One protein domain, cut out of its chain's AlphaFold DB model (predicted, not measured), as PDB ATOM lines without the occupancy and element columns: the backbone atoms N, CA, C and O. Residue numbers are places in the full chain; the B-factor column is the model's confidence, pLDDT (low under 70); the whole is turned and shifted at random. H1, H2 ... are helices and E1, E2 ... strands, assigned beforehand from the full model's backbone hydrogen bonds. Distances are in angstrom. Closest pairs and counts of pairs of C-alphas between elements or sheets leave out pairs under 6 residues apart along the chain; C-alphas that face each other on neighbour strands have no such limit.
ATOM      1  N   ALA A   2      15.137 -52.563 -23.205       78.31
ATOM      2  CA  ALA A   2      14.189 -52.205 -22.139       78.31
ATOM      3  C   ALA A   2      14.640 -51.095 -21.165       78.31
ATOM      4  O   ALA A   2      13.863 -50.205 -20.851       78.31
ATOM      5  N   ALA A   3      15.903 -51.081 -20.712       83.62
ATOM      6  CA  ALA A   3      16.381 -50.037 -19.795       83.62
ATOM      7  C   ALA A   3      16.397 -48.624 -20.417       83.62
ATOM      8  O   ALA A   3      16.177 -47.641 -19.717       83.62
ATOM      9  N   ARG A   4      16.641 -48.510 -21.732       84.25
ATOM     10  CA  ARG A   4      16.639 -47.218 -22.443       84.25
ATOM     11  C   ARG A   4      15.215 -46.711 -22.648       84.25
ATOM     12  O   ARG A   4      14.956 -45.537 -22.420       84.25
ATOM     13  N   GLU A   5      14.300 -47.604 -23.010       85.19
ATOM     14  CA  GLU A   5      12.868 -47.302 -23.114       85.19
ATOM     15  C   GLU A   5      12.290 -46.911 -21.753       85.19
ATOM     16  O   GLU A   5      11.577 -45.918 -21.655       85.19
ATOM     17  N   ALA A   6      12.664 -47.624 -20.686       88.44
ATOM     18  CA  ALA A   6      12.278 -47.285 -19.321       88.44
ATOM     19  C   ALA A   6      12.808 -45.906 -18.902       88.44
ATOM     20  O   ALA A   6      12.062 -45.123 -18.323       88.44
ATOM     21  N   PHE A   7      14.065 -45.577 -19.229       89.19
ATOM     22  CA  PHE A   7      14.627 -44.247 -18.983       89.19
ATOM     23  C   PHE A   7      13.860 -43.152 -19.737       89.19
ATOM     24  O   PHE A   7      13.456 -42.162 -19.132       89.19
ATOM     25  N   VAL A   8      13.605 -43.339 -21.036       88.44
ATOM     26  CA  VAL A   8      12.849 -42.365 -21.838       88.44
ATOM     27  C   VAL A   8      11.412 -42.224 -21.330       88.44
ATOM     28  O   VAL A   8      10.941 -41.105 -21.136       88.44
ATOM     29  N   GLY A   9      10.735 -43.333 -21.026       87.69
ATOM     30  CA  GLY A   9       9.402 -43.323 -20.424       87.69
ATOM     31  C   GLY A   9       9.374 -42.628 -19.059       87.69
ATOM     32  O   GLY A   9       8.420 -41.914 -18.741       87.69
ATOM     33  N   ALA A  10      10.447 -42.751 -18.272       89.94
ATOM     34  CA  ALA A  10      10.585 -42.070 -16.989       89.94
ATOM     35  C   ALA A  10      10.729 -40.547 -17.122       89.94
ATOM     36  O   ALA A  10      10.408 -39.848 -16.164       89.94
ATOM     37  N   MET A  11      11.123 -40.005 -18.280       90.88
ATOM     38  CA  MET A  11      11.178 -38.549 -18.493       90.88
ATOM     39  C   MET A  11       9.784 -37.895 -18.541       90.88
ATOM     40  O   MET A  11       9.671 -36.690 -18.311       90.88
ATOM     41  N   ARG A  12       8.725 -38.684 -18.797       87.19
ATOM     42  CA  ARG A  12       7.307 -38.267 -18.759       87.19
ATOM     43  C   ARG A  12       7.024 -36.951 -19.504       87.19
ATOM     44  O   ARG A  12       6.431 -36.040 -18.940       87.19
ATOM     45  N   GLY A  13       7.467 -36.848 -20.761       78.75
ATOM     46  CA  GLY A  13       7.151 -35.705 -21.631       78.75
ATOM     47  C   GLY A  13       7.600 -34.365 -21.046       78.75
ATOM     48  O   GLY A  13       6.777 -33.492 -20.800       78.75
ATOM     49  N   MET A  14       8.903 -34.228 -20.783       84.25
ATOM     50  CA  MET A  14       9.541 -33.075 -20.128       84.25
ATOM     51  C   MET A  14       9.203 -32.861 -18.647       84.25
ATOM     52  O   MET A  14       9.776 -31.941 -18.066       84.25
ATOM     53  N   ALA A  15       8.330 -33.649 -18.006       88.19
ATOM     54  CA  ALA A  15       7.987 -33.437 -16.595       88.19
ATOM     55  C   ALA A  15       9.186 -33.653 -15.657       88.19
ATOM     56  O   ALA A  15       9.391 -32.862 -14.735       88.19
ATOM     57  N   ASN A  16       9.991 -34.682 -15.928       93.19
ATOM     58  CA  ASN A  16      11.159 -35.027 -15.124       93.19
ATOM     59  C   ASN A  16      12.459 -34.505 -15.757       93.19
ATOM     60  O   ASN A  16      12.536 -34.267 -16.966       93.19
ATOM     61  N   THR A  17      13.492 -34.353 -14.928       93.88
ATOM     62  CA  THR A  17      14.854 -33.995 -15.339       93.88
ATOM     63  C   THR A  17      15.819 -35.154 -15.111       93.88
ATOM     64  O   THR A  17      15.558 -36.070 -14.327       93.88
ATOM     65  N   CYS A  18      16.951 -35.130 -15.810       93.12
ATOM     66  CA  CYS A  18      18.073 -36.025 -15.547       93.12
ATOM     67  C   CYS A  18      19.390 -35.246 -15.536       93.12
ATOM     68  O   CYS A  18      19.513 -34.198 -16.169       93.12
ATOM     69  N   LEU A  19      20.378 -35.755 -14.801       93.69
ATOM     70  CA  LEU A  19      21.709 -35.162 -14.761       93.69
ATOM     71  C   LEU A  19      22.500 -35.587 -15.995       93.69
ATOM     72  O   LEU A  19      22.757 -36.778 -16.185       93.69
ATOM     73  N   LEU A  20      22.926 -34.616 -16.799       93.38
ATOM     74  CA  LEU A  20      23.822 -34.850 -17.928       93.38
ATOM     75  C   LEU A  20      25.069 -33.981 -17.809       93.38
ATOM     76  O   LEU A  20      25.037 -32.851 -17.326       93.38
ATOM     77  N   TRP A  21      26.169 -34.536 -18.301       93.88
ATOM     78  CA  TRP A  21      27.443 -33.864 -18.511       93.88
ATOM     79  C   TRP A  21      27.837 -34.006 -19.982       93.88
ATOM     80  O   TRP A  21      27.270 -34.818 -20.718       93.88
ATOM     81  N   HIS A  22      28.824 -33.231 -20.430       91.94
ATOM     82  CA  HIS A  22      29.292 -33.304 -21.812       91.94
ATOM     83  C   HIS A  22      30.014 -34.637 -22.076       91.94
ATOM     84  O   HIS A  22      31.217 -34.734 -21.854       91.94
ATOM     85  N   MET A  23      29.308 -35.649 -22.597       89.19
ATOM     86  CA  MET A  23      29.763 -37.053 -22.659       89.19
ATOM     87  C   MET A  23      31.129 -37.281 -23.346       89.19
ATOM     88  O   MET A  23      31.850 -38.210 -22.992       89.19
ATOM     89  N   ALA A  24      31.534 -36.411 -24.280       90.75
ATOM     90  CA  ALA A  24      32.852 -36.468 -24.930       90.75
ATOM     91  C   ALA A  24      33.971 -35.677 -24.206       90.75
ATOM     92  O   ALA A  24      35.123 -35.714 -24.624       90.75
ATOM     93  N   ARG A  25      33.645 -34.935 -23.141       89.50
ATOM     94  CA  ARG A  25      34.546 -34.057 -22.368       89.50
ATOM     95  C   ARG A  25      34.282 -34.253 -20.873       89.50
ATOM     96  O   ARG A  25      33.773 -33.374 -20.184       89.50
ATOM     97  N   SER A  26      34.577 -35.462 -20.396       92.88
ATOM     98  CA  SER A  26      34.341 -35.872 -19.004       92.88
ATOM     99  C   SER A  26      35.245 -35.165 -18.009       92.88
ATOM    100  O   SER A  26      34.901 -35.057 -16.839       92.88
ATOM    101  N   GLN A  27      36.408 -34.719 -18.461       95.50
ATOM    102  CA  GLN A  27      37.395 -34.008 -17.671       95.50
ATOM    103  C   GLN A  27      37.983 -32.893 -18.533       95.50
ATOM    104  O   GLN A  27      37.980 -33.022 -19.764       95.50
ATOM    105  N   PRO A  28      38.528 -31.832 -17.917       96.12
ATOM    106  CA  PRO A  28      39.295 -30.842 -18.645       96.12
ATOM    107  C   PRO A  28      40.445 -31.507 -19.401       96.12
ATOM    108  O   PRO A  28      41.129 -32.389 -18.866       96.12
ATOM    109  N   ARG A  29      40.669 -31.064 -20.635       96.88
ATOM    110  CA  ARG A  29      41.868 -31.365 -21.421       96.88
ATOM    111  C   ARG A  29      43.093 -30.703 -20.799       96.88
ATOM    112  O   ARG A  29      44.189 -31.240 -20.917       96.88
ATOM    113  N   GLY A  30      42.899 -29.563 -20.129       96.75
ATOM    114  CA  GLY A  30      43.899 -28.972 -19.251       96.75
ATOM    115  C   GLY A  30      44.202 -29.830 -18.015       96.75
ATOM    116  O   GLY A  30      43.590 -30.873 -17.766       96.75
ATOM    117  N   THR A  31      45.158 -29.377 -17.210       97.88
ATOM    118  CA  THR A  31      45.698 -30.118 -16.059       97.88
ATOM    119  C   THR A  31      44.978 -29.840 -14.740       97.88
ATOM    120  O   THR A  31      45.298 -30.478 -13.738       97.88
ATOM    121  N   MET A  32      43.999 -28.925 -14.698       97.94
ATOM    122  CA  MET A  32      43.270 -28.605 -13.465       97.94
ATOM    123  C   MET A  32      42.551 -29.835 -12.894       97.94
ATOM    124  O   MET A  32      41.688 -30.422 -13.547       97.94
ATOM    125  N   ARG A  33      42.900 -30.217 -11.662       96.62
ATOM    126  CA  ARG A  33      42.349 -31.361 -10.915       96.62
ATOM    127  C   ARG A  33      42.251 -31.012  -9.422       96.62
ATOM    128  O   ARG A  33      42.594 -29.905  -9.016       96.62
ATOM    129  N   GLY A  34      41.800 -31.963  -8.600       95.75
ATOM    130  CA  GLY A  34      41.703 -31.803  -7.144       95.75
ATOM    131  C   GLY A  34      40.378 -31.180  -6.702       95.75
ATOM    132  O   GLY A  34      39.333 -31.516  -7.262       95.75
ATOM    133  N   ALA A  35      40.429 -30.289  -5.708       96.94
ATOM    134  CA  ALA A  35      39.266 -29.614  -5.124       96.94
ATOM    135  C   ALA A  35      39.307 -28.088  -5.365       96.94
ATOM    136  O   ALA A  35      39.466 -27.321  -4.413       96.94
ATOM    137  N   PRO A  36      39.219 -27.625  -6.628       98.00
ATOM    138  CA  PRO A  36      39.210 -26.198  -6.918       98.00
ATOM    139  C   PRO A  36      37.951 -25.527  -6.357       98.00
ATOM    140  O   PRO A  36      36.877 -26.131  -6.285       98.00
ATOM    141  N   THR A  37      38.074 -24.256  -5.983       98.56
ATOM    142  CA  THR A  37      36.959 -23.442  -5.472       98.56
ATOM    143  C   THR A  37      36.832 -22.149  -6.256       98.56
ATOM    144  O   THR A  37      37.821 -21.576  -6.697       98.56
ATOM    145  N   ALA A  38      35.612 -21.669  -6.439       98.19
ATOM    146  CA  ALA A  38      35.339 -20.405  -7.095       98.19
ATOM    147  C   ALA A  38      35.440 -19.236  -6.111       98.19
ATOM    148  O   ALA A  38      35.096 -19.350  -4.931       98.19
ATOM    149  N   GLN A  39      35.871 -18.084  -6.609       98.38
ATOM    150  CA  GLN A  39      35.695 -16.807  -5.927       98.38
ATOM    151  C   GLN A  39      34.298 -16.243  -6.212       98.38
ATOM    152  O   GLN A  39      33.583 -16.726  -7.092       98.38
ATOM    153  N   ALA A  40      33.896 -15.229  -5.444       97.94
ATOM    154  CA  ALA A  40      32.592 -14.612  -5.627       97.94
ATOM    155  C   ALA A  40      32.478 -13.958  -7.013       97.94
ATOM    156  O   ALA A  40      33.387 -13.252  -7.450       97.94
ATOM    157  N   ALA A  41      31.349 -14.170  -7.683       98.00
ATOM    158  CA  ALA A  41      31.049 -13.564  -8.975       98.00
ATOM    159  C   ALA A  41      29.550 -13.273  -9.091       98.00
ATOM    160  O   ALA A  41      28.712 -14.055  -8.643       98.00
ATOM    161  N   ALA A  42      29.199 -12.140  -9.697       97.38
ATOM    162  CA  ALA A  42      27.806 -11.760  -9.902       97.38
ATOM    163  C   ALA A  42      27.160 -12.553 -11.049       97.38
ATOM    164  O   ALA A  42      27.834 -13.009 -11.978       97.38
ATOM    165  N   ALA A  43      25.830 -12.661 -11.026       96.50
ATOM    166  CA  ALA A  43      25.085 -13.104 -12.201       96.50
ATOM    167  C   ALA A  43      25.377 -12.165 -13.391       96.50
ATOM    168  O   ALA A  43      25.536 -10.958 -13.226       96.50
ATOM    169  N   GLY A  44      25.477 -12.727 -14.591       96.56
ATOM    170  CA  GLY A  44      25.863 -12.036 -15.820       96.56
ATOM    171  C   GLY A  44      27.375 -11.945 -16.061       96.56
ATOM    172  O   GLY A  44      27.779 -11.545 -17.157       96.56
ATOM    173  N   ALA A  45      28.220 -12.338 -15.098       97.62
ATOM    174  CA  ALA A  45      29.669 -12.313 -15.285       97.62
ATOM    175  C   ALA A  45      30.102 -13.227 -16.447       97.62
ATOM    176  O   ALA A  45      29.606 -14.344 -16.606       97.62
ATOM    177  N   GLY A  46      31.028 -12.725 -17.271       97.81
ATOM    178  CA  GLY A  46      31.639 -13.454 -18.392       97.81
ATOM    179  C   GLY A  46      32.960 -14.138 -18.035       97.81
ATOM    180  O   GLY A  46      33.624 -14.689 -18.907       97.81
ATOM    181  N   SER A  47      33.362 -14.081 -16.769       97.88
ATOM    182  CA  SER A  47      34.533 -14.767 -16.244       97.88
ATOM    183  C   SER A  47      34.272 -15.246 -14.820       97.88
ATOM    184  O   SER A  47      33.423 -14.698 -14.110       97.88
ATOM    185  N   LEU A  48      35.005 -16.276 -14.412       98.25
ATOM    186  CA  LEU A  48      34.999 -16.811 -13.058       98.25
ATOM    187  C   LEU A  48      36.436 -16.977 -12.578       98.25
ATOM    188  O   LEU A  48      37.229 -17.666 -13.217       98.25
ATOM    189  N   THR A  49      36.772 -16.377 -11.443       98.56
ATOM    190  CA  THR A  49      38.064 -16.636 -10.804       98.56
ATOM    191  C   THR A  49      37.975 -17.911  -9.977       98.56
ATOM    192  O   THR A  49      37.052 -18.080  -9.179       98.56
ATOM    193  N   VAL A  50      38.937 -18.810 -10.158       98.38
ATOM    194  CA  VAL A  50      39.008 -20.110  -9.491       98.38
ATOM    195  C   VAL A  50      40.340 -20.227  -8.754       98.38
ATOM    196  O   VAL A  50      41.398 -19.907  -9.292       98.38
ATOM    197  N   ASN A  51      40.287 -20.694  -7.512       98.56
ATOM    198  CA  ASN A  51      41.442 -21.110  -6.732       98.56
ATOM    199  C   ASN A  51      41.694 -22.604  -6.989       98.56
ATOM    200  O   ASN A  51      40.781 -23.426  -6.891       98.56
ATOM    201  N   THR A  52      42.931 -22.948  -7.319       97.94
ATOM    202  CA  THR A  52      43.419 -24.283  -7.678       97.94
ATOM    203  C   THR A  52      44.915 -24.386  -7.325       97.94
ATOM    204  O   THR A  52      45.408 -23.650  -6.474       97.94
ATOM    205  N   VAL A  53      45.651 -25.311  -7.941       97.62
ATOM    206  CA  VAL A  53      47.106 -25.458  -7.783       97.62
ATOM    207  C   VAL A  53      47.848 -24.580  -8.796       97.62
ATOM    208  O   VAL A  53      47.403 -24.421  -9.933       97.62
ATOM    209  N   ALA A  54      48.991 -24.013  -8.401       98.00
ATOM    210  CA  ALA A  54      49.841 -23.223  -9.292       98.00
ATOM    211  C   ALA A  54      50.216 -24.004 -10.564       98.00
ATOM    212  O   ALA A  54      50.522 -25.194 -10.506       98.00
ATOM    213  N   GLY A  55      50.169 -23.338 -11.722       97.69
ATOM    214  CA  GLY A  55      50.460 -23.959 -13.018       97.69
ATOM    215  C   GLY A  55      49.371 -24.893 -13.563       97.69
ATOM    216  O   GLY A  55      49.521 -25.400 -14.674       97.69
ATOM    217  N   ALA A  56      48.267 -25.115 -12.839       98.19
ATOM    218  CA  ALA A  56      47.119 -25.846 -13.370       98.19
ATOM    219  C   ALA A  56      46.523 -25.121 -14.585       98.19
ATOM    220  O   ALA A  56      46.370 -23.900 -14.567       98.19
ATOM    221  N   THR A  57      46.148 -25.869 -15.621       98.38
ATOM    222  CA  THR A  57      45.603 -25.303 -16.859       98.38
ATOM    223  C   THR A  57      44.148 -25.684 -17.079       98.38
ATOM    224  O   THR A  57      43.698 -26.772 -16.702       98.38
ATOM    225  N   LEU A  58      43.424 -24.784 -17.732       98.31
ATOM    226  CA  LEU A  58      42.167 -25.062 -18.414       98.31
ATOM    227  C   LEU A  58      42.325 -24.616 -19.862       98.31
ATOM    228  O   LEU A  58      42.894 -23.557 -20.123       98.31
ATOM    229  N   LEU A  59      41.836 -25.424 -20.792       98.38
ATOM    230  CA  LEU A  59      41.906 -25.138 -22.220       98.38
ATOM    231  C   LEU A  59      40.529 -24.752 -22.759       98.38
ATOM    232  O   LEU A  59      39.492 -25.110 -22.192       98.38
ATOM    233  N   ALA A  60      40.512 -24.046 -23.884       97.88
ATOM    234  CA  ALA A  60      39.287 -23.699 -24.581       97.88
ATOM    235  C   ALA A  60      38.442 -24.957 -24.862       97.88
ATOM    236  O   ALA A  60      38.925 -25.974 -25.380       97.88
ATOM    237  N   GLY A  61      37.157 -24.878 -24.516       96.56
ATOM    238  CA  GLY A  61      36.212 -25.985 -24.647       96.56
ATOM    239  C   GLY A  61      36.131 -26.929 -23.446       96.56
ATOM    240  O   GLY A  61      35.250 -27.796 -23.456       96.56
ATOM    241  N   ASP A  62      36.986 -26.771 -22.431       97.69
ATOM    242  CA  ASP A  62      36.872 -27.512 -21.172       97.69
ATOM    243  C   ASP A  62      35.567 -27.157 -20.448       97.69
ATOM    244  O   ASP A  62      35.101 -26.018 -20.491       97.69
ATOM    245  N   MET A  63      34.976 -28.153 -19.786       97.38
ATOM    246  CA  MET A  63      33.716 -28.009 -19.059       97.38
ATOM    247  C   MET A  63      33.976 -27.972 -17.557       97.38
ATOM    248  O   MET A  63      34.672 -28.841 -17.025       97.38
ATOM    249  N   ILE A  64      33.377 -27.003 -16.869       97.25
ATOM    250  CA  ILE A  64      33.401 -26.887 -15.408       97.25
ATOM    251  C   ILE A  64      31.986 -26.666 -14.870       97.25
ATOM    252  O   ILE A  64      31.146 -26.046 -15.518       97.25
ATOM    253  N   GLY A  65      31.718 -27.191 -13.681       96.50
ATOM    254  CA  GLY A  65      30.451 -27.047 -12.977       96.50
ATOM    255  C   GLY A  65      30.613 -26.198 -11.724       96.50
ATOM    256  O   GLY A  65      31.521 -26.447 -10.934       96.50
ATOM    257  N   VAL A  66      29.733 -25.226 -11.502       96.31
ATOM    258  CA  VAL A  66      29.721 -24.424 -10.266       96.31
ATOM    259  C   VAL A  66      28.311 -23.928  -9.979       96.31
ATOM    260  O   VAL A  66      27.622 -23.475 -10.885       96.31
ATOM    261  N   SER A  67      27.860 -24.005  -8.725       93.19
ATOM    262  CA  SER A  67      26.539 -23.497  -8.318       93.19
ATOM    263  C   SER A  67      25.367 -24.001  -9.193       93.19
ATOM    264  O   SER A  67      24.442 -23.248  -9.498       93.19
ATOM    265  N   GLY A  68      25.424 -25.263  -9.637       91.50
ATOM    266  CA  GLY A  68      24.413 -25.853 -10.526       91.50
ATOM    267  C   GLY A  68      24.443 -25.333 -11.968       91.50
ATOM    268  O   GLY A  68      23.495 -25.555 -12.708       91.50
ATOM    269  N   LEU A  69      25.501 -24.630 -12.375       93.94
ATOM    270  CA  LEU A  69      25.728 -24.184 -13.747       93.94
ATOM    271  C   LEU A  69      26.757 -25.090 -14.412       93.94
ATOM    272  O   LEU A  69      27.792 -25.382 -13.812       93.94
ATOM    273  N   LEU A  70      26.508 -25.462 -15.666       95.25
ATOM    274  CA  LEU A  70      27.508 -26.061 -16.542       95.25
ATOM    275  C   LEU A  70      28.109 -24.964 -17.432       95.25
ATOM    276  O   LEU A  70      27.399 -24.302 -18.189       95.25
ATOM    277  N   LEU A  71      29.414 -24.732 -17.311       96.19
ATOM    278  CA  LEU A  71      30.120 -23.636 -17.968       96.19
ATOM    279  C   LEU A  71      31.219 -24.170 -18.886       96.19
ATOM    280  O   LEU A  71      31.914 -25.125 -18.533       96.19
ATOM    281  N   GLN A  72      31.399 -23.523 -20.035       97.31
ATOM    282  CA  GLN A  72      32.494 -23.822 -20.955       97.31
ATOM    283  C   GLN A  72      33.569 -22.733 -20.897       97.31
ATOM    284  O   GLN A  72      33.269 -21.539 -20.988       97.31
ATOM    285  N   VAL A  73      34.828 -23.157 -20.803       98.06
ATOM    286  CA  VAL A  73      36.008 -22.288 -20.858       98.06
ATOM    287  C   VAL A  73      36.169 -21.720 -22.272       98.06
ATOM    288  O   VAL A  73      36.145 -22.470 -23.253       98.06
ATOM    289  N   ALA A  74      36.324 -20.400 -22.389       98.25
ATOM    290  CA  ALA A  74      36.401 -19.720 -23.682       98.25
ATOM    291  C   ALA A  74      37.816 -19.685 -24.276       98.25
ATOM    292  O   ALA A  74      37.959 -19.755 -25.494       98.25
ATOM    293  N   THR A  75      38.852 -19.592 -23.441       98.31
ATOM    294  CA  THR A  75      40.251 -19.490 -23.883       98.31
ATOM    295  C   THR A  75      41.179 -20.263 -22.960       98.31
ATOM    296  O   THR A  75      40.869 -20.450 -21.784       98.31
ATOM    297  N   ASP A  76      42.340 -20.651 -23.481       98.50
ATOM    298  CA  ASP A  76      43.386 -21.298 -22.695       98.50
ATOM    299  C   ASP A  76      43.878 -20.371 -21.582       98.50
ATOM    300  O   ASP A  76      44.166 -19.192 -21.806       98.50
ATOM    301  N   VAL A  77      43.959 -20.909 -20.370       98.50
ATOM    302  CA  VAL A  77      44.372 -20.182 -19.173       98.50
ATOM    303  C   VAL A  77      45.193 -21.079 -18.254       98.50
ATOM    304  O   VAL A  77      44.994 -22.294 -18.180       98.50
ATOM    305  N   THR A  78      46.095 -20.449 -17.507       98.56
ATOM    306  CA  THR A  78      46.987 -21.109 -16.551       98.56
ATOM    307  C   THR A  78      46.903 -20.400 -15.209       98.56
ATOM    308  O   THR A  78      46.903 -19.169 -15.147       98.56
ATOM    309  N   ALA A  79      46.839 -21.172 -14.128       98.31
ATOM    310  CA  ALA A  79      46.868 -20.650 -12.773       98.31
ATOM    311  C   ALA A  79      48.225 -20.002 -12.466       98.31
ATOM    312  O   ALA A  79      49.281 -20.568 -12.761       98.31
ATOM    313  N   ASN A  80      48.192 -18.828 -11.838       98.19
ATOM    314  CA  ASN A  80      49.392 -18.101 -11.434       98.19
ATOM    315  C   ASN A  80      50.149 -18.810 -10.287       98.19
ATOM    316  O   ASN A  80      49.741 -19.867  -9.805       98.19
ATOM    317  N   GLY A  81      51.247 -18.209  -9.812       97.81
ATOM    318  CA  GLY A  81      52.061 -18.763  -8.720       97.81
ATOM    319  C   GLY A  81      51.320 -18.955  -7.388       97.81
ATOM    320  O   GLY A  81      51.751 -19.755  -6.565       97.81
ATOM    321  N   SER A  82      50.186 -18.280  -7.190       97.19
ATOM    322  CA  SER A  82      49.306 -18.449  -6.025       97.19
ATOM    323  C   SER A  82      48.187 -19.470  -6.258       97.19
ATOM    324  O   SER A  82      47.312 -19.612  -5.409       97.19
ATOM    325  N   GLY A  83      48.172 -20.158  -7.405       97.69
ATOM    326  CA  GLY A  83      47.112 -21.101  -7.751       97.69
ATOM    327  C   GLY A  83      45.797 -20.437  -8.153       97.69
ATOM    328  O   GLY A  83      44.755 -21.078  -8.106       97.69
ATOM    329  N   VAL A  84      45.804 -19.166  -8.555       98.31
ATOM    330  CA  VAL A  84      44.590 -18.458  -8.986       98.31
ATOM    331  C   VAL A  84      44.525 -18.410 -10.506       98.31
ATOM    332  O   VAL A  84      45.488 -18.009 -11.163       98.31
ATOM    333  N   ILE A  85      43.377 -18.791 -11.067       98.19
ATOM    334  CA  ILE A  85      43.094 -18.755 -12.503       98.19
ATOM    335  C   ILE A  85      41.844 -17.907 -12.760       98.19
ATOM    336  O   ILE A  85      40.800 -18.123 -12.150       98.19
ATOM    337  N   VAL A  86      41.941 -16.919 -13.650       98.31
ATOM    338  CA  VAL A  86      40.773 -16.167 -14.135       98.31
ATOM    339  C   VAL A  86      40.293 -16.873 -15.388       98.31
ATOM    340  O   VAL A  86      41.024 -16.912 -16.370       98.31
ATOM    341  N   VAL A  87      39.099 -17.459 -15.348       98.25
ATOM    342  CA  VAL A  87      38.563 -18.308 -16.419       98.25
ATOM    343  C   VAL A  87      37.533 -17.520 -17.228       98.25
ATOM    344  O   VAL A  87      36.446 -17.256 -16.711       98.25
ATOM    345  N   PRO A  88      37.820 -17.132 -18.481       98.38
ATOM    346  CA  PRO A  88      36.820 -16.572 -19.381       98.38
ATOM    347  C   PRO A  88      35.795 -17.641 -19.759       98.38
ATOM    348  O   PRO A  88      36.157 -18.784 -20.047       98.38
ATOM    349  N   LEU A  89      34.516 -17.278 -19.765       98.19
ATOM    350  CA  LEU A  89      33.408 -18.205 -19.983       98.19
ATOM    351  C   LEU A  89      32.725 -17.932 -21.325       98.19
ATOM    352  O   LEU A  89      32.478 -16.779 -21.676       98.19
ATOM    353  N   VAL A  90      32.373 -18.996 -22.051       97.25
ATOM    354  CA  VAL A  90      31.567 -18.891 -23.283       97.25
ATOM    355  C   VAL A  90      30.140 -18.479 -22.934       97.25
ATOM    356  O   VAL A  90      29.583 -17.554 -23.522       97.25
ATOM    357  N   ASN A  91      29.551 -19.155 -21.949       93.38
ATOM    358  CA  ASN A  91      28.255 -18.808 -21.391       93.38
ATOM    359  C   ASN A  91      28.423 -17.979 -20.114       93.38
ATOM    360  O   ASN A  91      29.213 -18.310 -19.234       93.38
ATOM    361  N   ARG A  92      27.646 -16.899 -20.000       94.50
ATOM    362  CA  ARG A  92      27.635 -16.050 -18.803       94.50
ATOM    363  C   ARG A  92      27.011 -16.773 -17.614       94.50
ATOM    364  O   ARG A  92      26.101 -17.588 -17.779       94.50
ATOM    365  N   LEU A  93      27.454 -16.417 -16.408       95.88
ATOM    366  CA  LEU A  93      26.856 -16.924 -15.175       95.88
ATOM    367  C   LEU A  93      25.373 -16.543 -15.119       95.88
ATOM    368  O   LEU A  93      25.038 -15.364 -15.111       95.88
ATOM    369  N   ARG A  94      24.461 -17.518 -15.048       94.31
ATOM    370  CA  ARG A  94      23.021 -17.221 -14.896       94.31
ATOM    371  C   ARG A  94      22.614 -16.938 -13.450       94.31
ATOM    372  O   ARG A  94      21.509 -16.470 -13.203       94.31
ATOM    373  N   ARG A  95      23.498 -17.219 -12.494       92.88
ATOM    374  CA  ARG A  95      23.284 -17.005 -11.061       92.88
ATOM    375  C   ARG A  95      24.592 -16.545 -10.423       92.88
ATOM    376  O   ARG A  95      25.663 -16.834 -10.955       92.88
ATOM    377  N   ALA A  96      24.500 -15.804  -9.323       96.19
ATOM    378  CA  ALA A  96      25.684 -15.398  -8.578       96.19
ATOM    379  C   ALA A  96      26.370 -16.626  -7.959       96.19
ATOM    380  O   ALA A  96      25.702 -17.573  -7.549       96.19
ATOM    381  N   VAL A  97      27.698 -16.590  -7.890       97.75
ATOM    382  CA  VAL A  97      28.531 -17.608  -7.246       97.75
ATOM    383  C   VAL A  97      29.082 -17.016  -5.958       97.75
ATOM    384  O   VAL A  97      29.639 -15.918  -5.966       97.75
ATOM    385  N   THR A  98      28.943 -17.740  -4.851       97.88
ATOM    386  CA  THR A  98      29.522 -17.354  -3.559       97.88
ATOM    387  C   THR A  98      30.977 -17.816  -3.475       97.88
ATOM    388  O   THR A  98      31.330 -18.882  -3.984       97.88
ATOM    389  N   ALA A  99      31.840 -17.030  -2.827       98.00
ATOM    390  CA  ALA A  99      33.236 -17.411  -2.621       98.00
ATOM    391  C   ALA A  99      33.353 -18.742  -1.854       98.00
ATOM    392  O   ALA A  99      32.593 -19.003  -0.925       98.00
ATOM    393  N   GLY A 100      34.311 -19.577  -2.252       97.69
ATOM    394  CA  GLY A 100      34.536 -20.903  -1.672       97.69
ATOM    395  C   GLY A 100      33.650 -22.007  -2.258       97.69
ATOM    396  O   GLY A 100      33.819 -23.166  -1.886       97.69
ATOM    397  N   THR A 101      32.744 -21.694  -3.193       98.25
ATOM    398  CA  THR A 101      31.908 -22.713  -3.852       98.25
ATOM    399  C   THR A 101      32.787 -23.715  -4.598       98.25
ATOM    400  O   THR A 101      33.648 -23.320  -5.381       98.25
ATOM    401  N   ALA A 102      32.565 -25.011  -4.389       97.94
ATOM    402  CA  ALA A 102      33.324 -26.050  -5.077       97.94
ATOM    403  C   ALA A 102      33.113 -25.992  -6.600       97.94
ATOM    404  O   ALA A 102      31.982 -25.871  -7.082       97.94
ATOM    405  N   VAL A 103      34.208 -26.116  -7.349       97.94
ATOM    406  CA  VAL A 103      34.193 -26.246  -8.808       97.94
ATOM    407  C   VAL A 103      34.329 -27.722  -9.166       97.94
ATOM    408  O   VAL A 103      35.341 -28.365  -8.884       97.94
ATOM    409  N   SER A 104      33.303 -28.272  -9.806       97.19
ATOM    410  CA  SER A 104      33.328 -29.630 -10.335       97.19
ATOM    411  C   SER A 104      33.995 -29.648 -11.706       97.19
ATOM    412  O   SER A 104      33.617 -28.902 -12.602       97.19
ATOM    413  N   TRP A 105      34.988 -30.514 -11.880       96.38
ATOM    414  CA  TRP A 105      35.671 -30.728 -13.160       96.38
ATOM    415  C   TRP A 105      35.485 -32.156 -13.684       96.38
ATOM    416  O   TRP A 105      35.609 -32.396 -14.880       96.38
ATOM    417  N   ASN A 106      35.189 -33.122 -12.809       96.75
ATOM    418  CA  ASN A 106      35.008 -34.516 -13.196       96.75
ATOM    419  C   ASN A 106      33.525 -34.786 -13.451       96.75
ATOM    420  O   ASN A 106      32.742 -34.885 -12.508       96.75
ATOM    421  N   LYS A 107      33.159 -34.907 -14.728       95.75
ATOM    422  CA  LYS A 107      31.786 -35.090 -15.216       95.75
ATOM    423  C   LYS A 107      30.830 -34.049 -14.608       95.75
ATOM    424  O   LYS A 107      29.830 -34.432 -13.989       95.75
ATOM    425  N   PRO A 108      31.125 -32.739 -14.751       96.00
ATOM    426  CA  PRO A 108      30.257 -31.698 -14.219       96.00
ATOM    427  C   PRO A 108      28.876 -31.845 -14.852       96.00
ATOM    428  O   PRO A 108      28.740 -31.781 -16.073       96.00
ATOM    429  N   SER A 109      27.878 -32.111 -14.014       94.44
ATOM    430  CA  SER A 109      26.527 -32.441 -14.453       94.44
ATOM    431  C   SER A 109      25.545 -31.368 -14.004       94.44
ATOM    432  O   SER A 109      25.652 -30.859 -12.889       94.44
ATOM    433  N   VAL A 110      24.581 -31.061 -14.864       93.88
ATOM    434  CA  VAL A 110      23.424 -30.210 -14.554       93.88
ATOM    435  C   VAL A 110      22.154 -30.926 -15.003       93.88
ATOM    436  O   VAL A 110      22.218 -31.931 -15.713       93.88
ATOM    437  N   GLU A 111      21.005 -30.461 -14.535       93.88
ATOM    438  CA  GLU A 111      19.711 -31.005 -14.917       93.88
ATOM    439  C   GLU A 111      19.342 -30.634 -16.357       93.88
ATOM    440  O   GLU A 111      19.453 -29.482 -16.775       93.88
ATOM    441  N   PHE A 112      18.846 -31.616 -17.105       94.12
ATOM    442  CA  PHE A 112      18.310 -31.457 -18.452       94.12
ATOM    443  C   PHE A 112      16.912 -32.066 -18.558       94.12
ATOM    444  O   PHE A 112      16.598 -33.060 -17.897       94.12
ATOM    445  N   ARG A 113      16.081 -31.495 -19.435       94.31
ATOM    446  CA  ARG A 113      14.786 -32.055 -19.851       94.31
ATOM    447  C   ARG A 113      14.908 -32.651 -21.246       94.31
ATOM    448  O   ARG A 113      15.481 -32.021 -22.132       94.31
ATOM    449  N   LEU A 114      14.343 -33.842 -21.435       92.75
ATOM    450  CA  LEU A 114      14.180 -34.456 -22.753       92.75
ATOM    451  C   LEU A 114      13.052 -33.726 -23.483       92.75
ATOM    452  O   LEU A 114      11.907 -33.822 -23.045       92.75
ATOM    453  N   VAL A 115      13.376 -33.004 -24.556       92.00
ATOM    454  CA  VAL A 115      12.411 -32.219 -25.345       92.00
ATOM    455  C   VAL A 115      11.943 -32.943 -26.600       92.00
ATOM    456  O   VAL A 115      10.867 -32.638 -27.112       92.00
ATOM    457  N   SER A 116      12.716 -33.915 -27.093       85.62
ATOM    458  CA  SER A 116      12.263 -34.750 -28.201       85.62
ATOM    459  C   SER A 116      11.224 -35.774 -27.742       85.62
ATOM    460  O   SER A 116      11.186 -36.201 -26.587       85.62
ATOM    461  N   SER A 117      10.373 -36.190 -28.681       82.88
ATOM    462  CA  SER A 117       9.461 -37.328 -28.524       82.88
ATOM    463  C   SER A 117       9.980 -38.494 -29.368       82.88
ATOM    464  O   SER A 117       9.525 -38.673 -30.498       82.88
ATOM    465  N   PRO A 118      10.987 -39.243 -28.886       79.38
ATOM    466  CA  PRO A 118      11.585 -40.323 -29.661       79.38
ATOM    467  C   PRO A 118      10.578 -41.461 -29.870       79.38
ATOM    468  O   PRO A 118       9.877 -41.866 -28.941       79.38
ATOM    469  N   SER A 119      10.538 -42.007 -31.082       75.50
ATOM    470  CA  SER A 119       9.846 -43.260 -31.374       75.50
ATOM    471  C   SER A 119      10.834 -44.425 -31.319       75.50
ATOM    472  O   SER A 119      11.979 -44.317 -31.755       75.50
ATOM    473  N   PHE A 120      10.386 -45.557 -30.779       74.56
ATOM    474  CA  PHE A 120      11.127 -46.814 -30.828       74.56
ATOM    475  C   PHE A 120      10.399 -47.754 -31.778       74.56
ATOM    476  O   PHE A 120       9.304 -48.228 -31.476       74.56
ATOM    477  N   GLN A 121      10.986 -47.992 -32.949       79.00
ATOM    478  CA  GLN A 121      10.453 -48.963 -33.893       79.00
ATOM    479  C   GLN A 121      10.921 -50.365 -33.506       79.00
ATOM    480  O   GLN A 121      12.096 -50.596 -33.216       79.00
ATOM    481  N   PHE A 122       9.981 -51.307 -33.495       77.94
ATOM    482  CA  PHE A 122      10.288 -52.703 -33.230       77.94
ATOM    483  C   PHE A 122      10.947 -53.340 -34.455       77.94
ATOM    484  O   PHE A 122      10.365 -53.358 -35.541       77.94
ATOM    485  N   PHE A 123      12.126 -53.922 -34.248       79.00
ATOM    486  CA  PHE A 123      12.766 -54.816 -35.200       79.00
ATOM    487  C   PHE A 123      12.989 -56.173 -34.544       79.00
ATOM    488  O   PHE A 123      13.273 -56.288 -33.350       79.00
ATOM    489  N   TYR A 124      12.857 -57.234 -35.334       78.50
ATOM    490  CA  TYR A 124      13.135 -58.568 -34.835       78.50
ATOM    491  C   TYR A 124      14.645 -58.743 -34.630       78.50
ATOM    492  O   TYR A 124      15.430 -58.606 -35.565       78.50
ATOM    493  N   GLY A 125      15.049 -59.053 -33.397       79.38
ATOM    494  CA  GLY A 125      16.437 -59.371 -33.050       79.38
ATOM    495  C   GLY A 125      17.358 -58.174 -32.774       79.38
ATOM    496  O   GLY A 125      18.466 -58.390 -32.289       79.38
ATOM    497  N   TYR A 126      16.927 -56.929 -33.008       77.62
ATOM    498  CA  TYR A 126      17.684 -55.728 -32.634       77.62
ATOM    499  C   TYR A 126      16.772 -54.515 -32.401       77.62
ATOM    500  O   TYR A 126      15.586 -54.542 -32.698       77.62
ATOM    501  N   GLY A 127      17.337 -53.443 -31.846       73.44
ATOM    502  CA  GLY A 127      16.699 -52.129 -31.783       73.44
ATOM    503  C   GLY A 127      17.597 -51.097 -32.444       73.44
ATOM    504  O   GLY A 127      18.815 -51.145 -32.262       73.44
ATOM    505  N   GLU A 128      17.016 -50.183 -33.216       80.00
ATOM    506  CA  GLU A 128      17.758 -49.085 -33.837       80.00
ATOM    507  C   GLU A 128      18.176 -48.026 -32.794       80.00
ATOM    508  O   GLU A 128      17.686 -47.995 -31.660       80.00
ATOM    509  N   GLY A 129      19.131 -47.168 -33.160       77.88
ATOM    510  CA  GLY A 129      19.458 -45.978 -32.381       77.88
ATOM    511  C   GLY A 129      18.306 -44.969 -32.382       77.88
ATOM    512  O   GLY A 129      17.611 -44.813 -33.378       77.88
ATOM    513  N   ALA A 130      18.133 -44.258 -31.269       81.75
ATOM    514  CA  ALA A 130      17.206 -43.137 -31.162       81.75
ATOM    515  C   ALA A 130      17.987 -41.864 -30.823       81.75
ATOM    516  O   ALA A 130      18.870 -41.897 -29.958       81.75
ATOM    517  N   SER A 131      17.655 -40.753 -31.484       87.31
ATOM    518  CA  SER A 131      18.165 -39.434 -31.099       87.31
ATOM    519  C   SER A 131      17.342 -38.881 -29.943       87.31
ATOM    520  O   SER A 131      16.109 -38.921 -29.964       87.31
ATOM    521  N   LEU A 132      18.029 -38.368 -28.929       90.19
ATOM    522  CA  LEU A 132      17.419 -37.740 -27.767       90.19
ATOM    523  C   LEU A 132      17.902 -36.299 -27.693       90.19
ATOM    524  O   LEU A 132      19.098 -36.061 -27.519       90.19
ATOM    525  N   ASP A 133      16.968 -35.359 -27.778       92.19
ATOM    526  CA  ASP A 133      17.289 -33.941 -27.702       92.19
ATOM    527  C   ASP A 133      16.987 -33.450 -26.295       92.19
ATOM    528  O   ASP A 133      15.869 -33.585 -25.789       92.19
ATOM    529  N   PHE A 134      18.005 -32.885 -25.656       92.31
ATOM    530  CA  PHE A 134      17.927 -32.379 -24.297       92.31
ATOM    531  C   PHE A 134      18.172 -30.877 -24.271       92.31
ATOM    532  O   PHE A 134      19.073 -30.373 -24.941       92.31
ATOM    533  N   VAL A 135      17.412 -30.174 -23.436       91.94
ATOM    534  CA  VAL A 135      17.668 -28.772 -23.093       91.94
ATOM    535  C   VAL A 135      17.990 -28.668 -21.610       91.94
ATOM    536  O   VAL A 135      17.419 -29.400 -20.799       91.94
ATOM    537  N   GLU A 136      18.919 -27.787 -21.251       90.31
ATOM    538  CA  GLU A 136      19.234 -27.526 -19.849       90.31
ATOM    539  C   GLU A 136      17.965 -27.053 -19.127       90.31
ATOM    540  O   GLU A 136      17.260 -26.152 -19.594       90.31
ATOM    541  N   ALA A 137      17.654 -27.679 -17.996       88.50
ATOM    542  CA  ALA A 137      16.535 -27.285 -17.163       88.50
ATOM    543  C   ALA A 137      16.930 -26.010 -16.414       88.50
ATOM    544  O   ALA A 137      17.731 -26.040 -15.481       88.50
TER     545      ALA A 137
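AT A GLANCE: This is residues 2 to 137 of the 139 residues of an uncharacterized protein of Variovorax boronicumulans (UniProt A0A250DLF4). With little regular structure, this is a loose rod: the small antiparallel sheet E1 - E6 - E7 lies between a loop-rich lobe, holding antiparallel pair E2-E5 and hairpin E3-E4, and an end of H1 and loop 115 to 133. The 136 printed residues hold H1, then E1 to E7, mixed in class, 38 residues in named elements. The radius of gyration of the C-alphas is 18.0 A; the spans are 61, 28 and 21 A.

IN THESE COORDINATES: E1 is residues 18 to 20, E6 110 to 114, E7 134 to 136, E2 47 to 51, E3 63 to 66, E4 69 to 72, E5 84 to 88. H1, residues 2 to 10, 11.9 A long, begins at (14.189, -52.205, -22.139). E7 ends at (19.234, -27.526, -19.849).

HOW THE PARTS SIT: In inner strand E6, N 112 is 2.8 A from O 18 of E1. In hairpin E6-E7, N 113 is 2.8 A from O 135. H1, with every O i to N i+4 pair within hydrogen-bond range, is not on this sheet.

THE WHOLE: The printed part has no cut; E1 to E2 is a long link; no printed residue is under 70 in pLDDT.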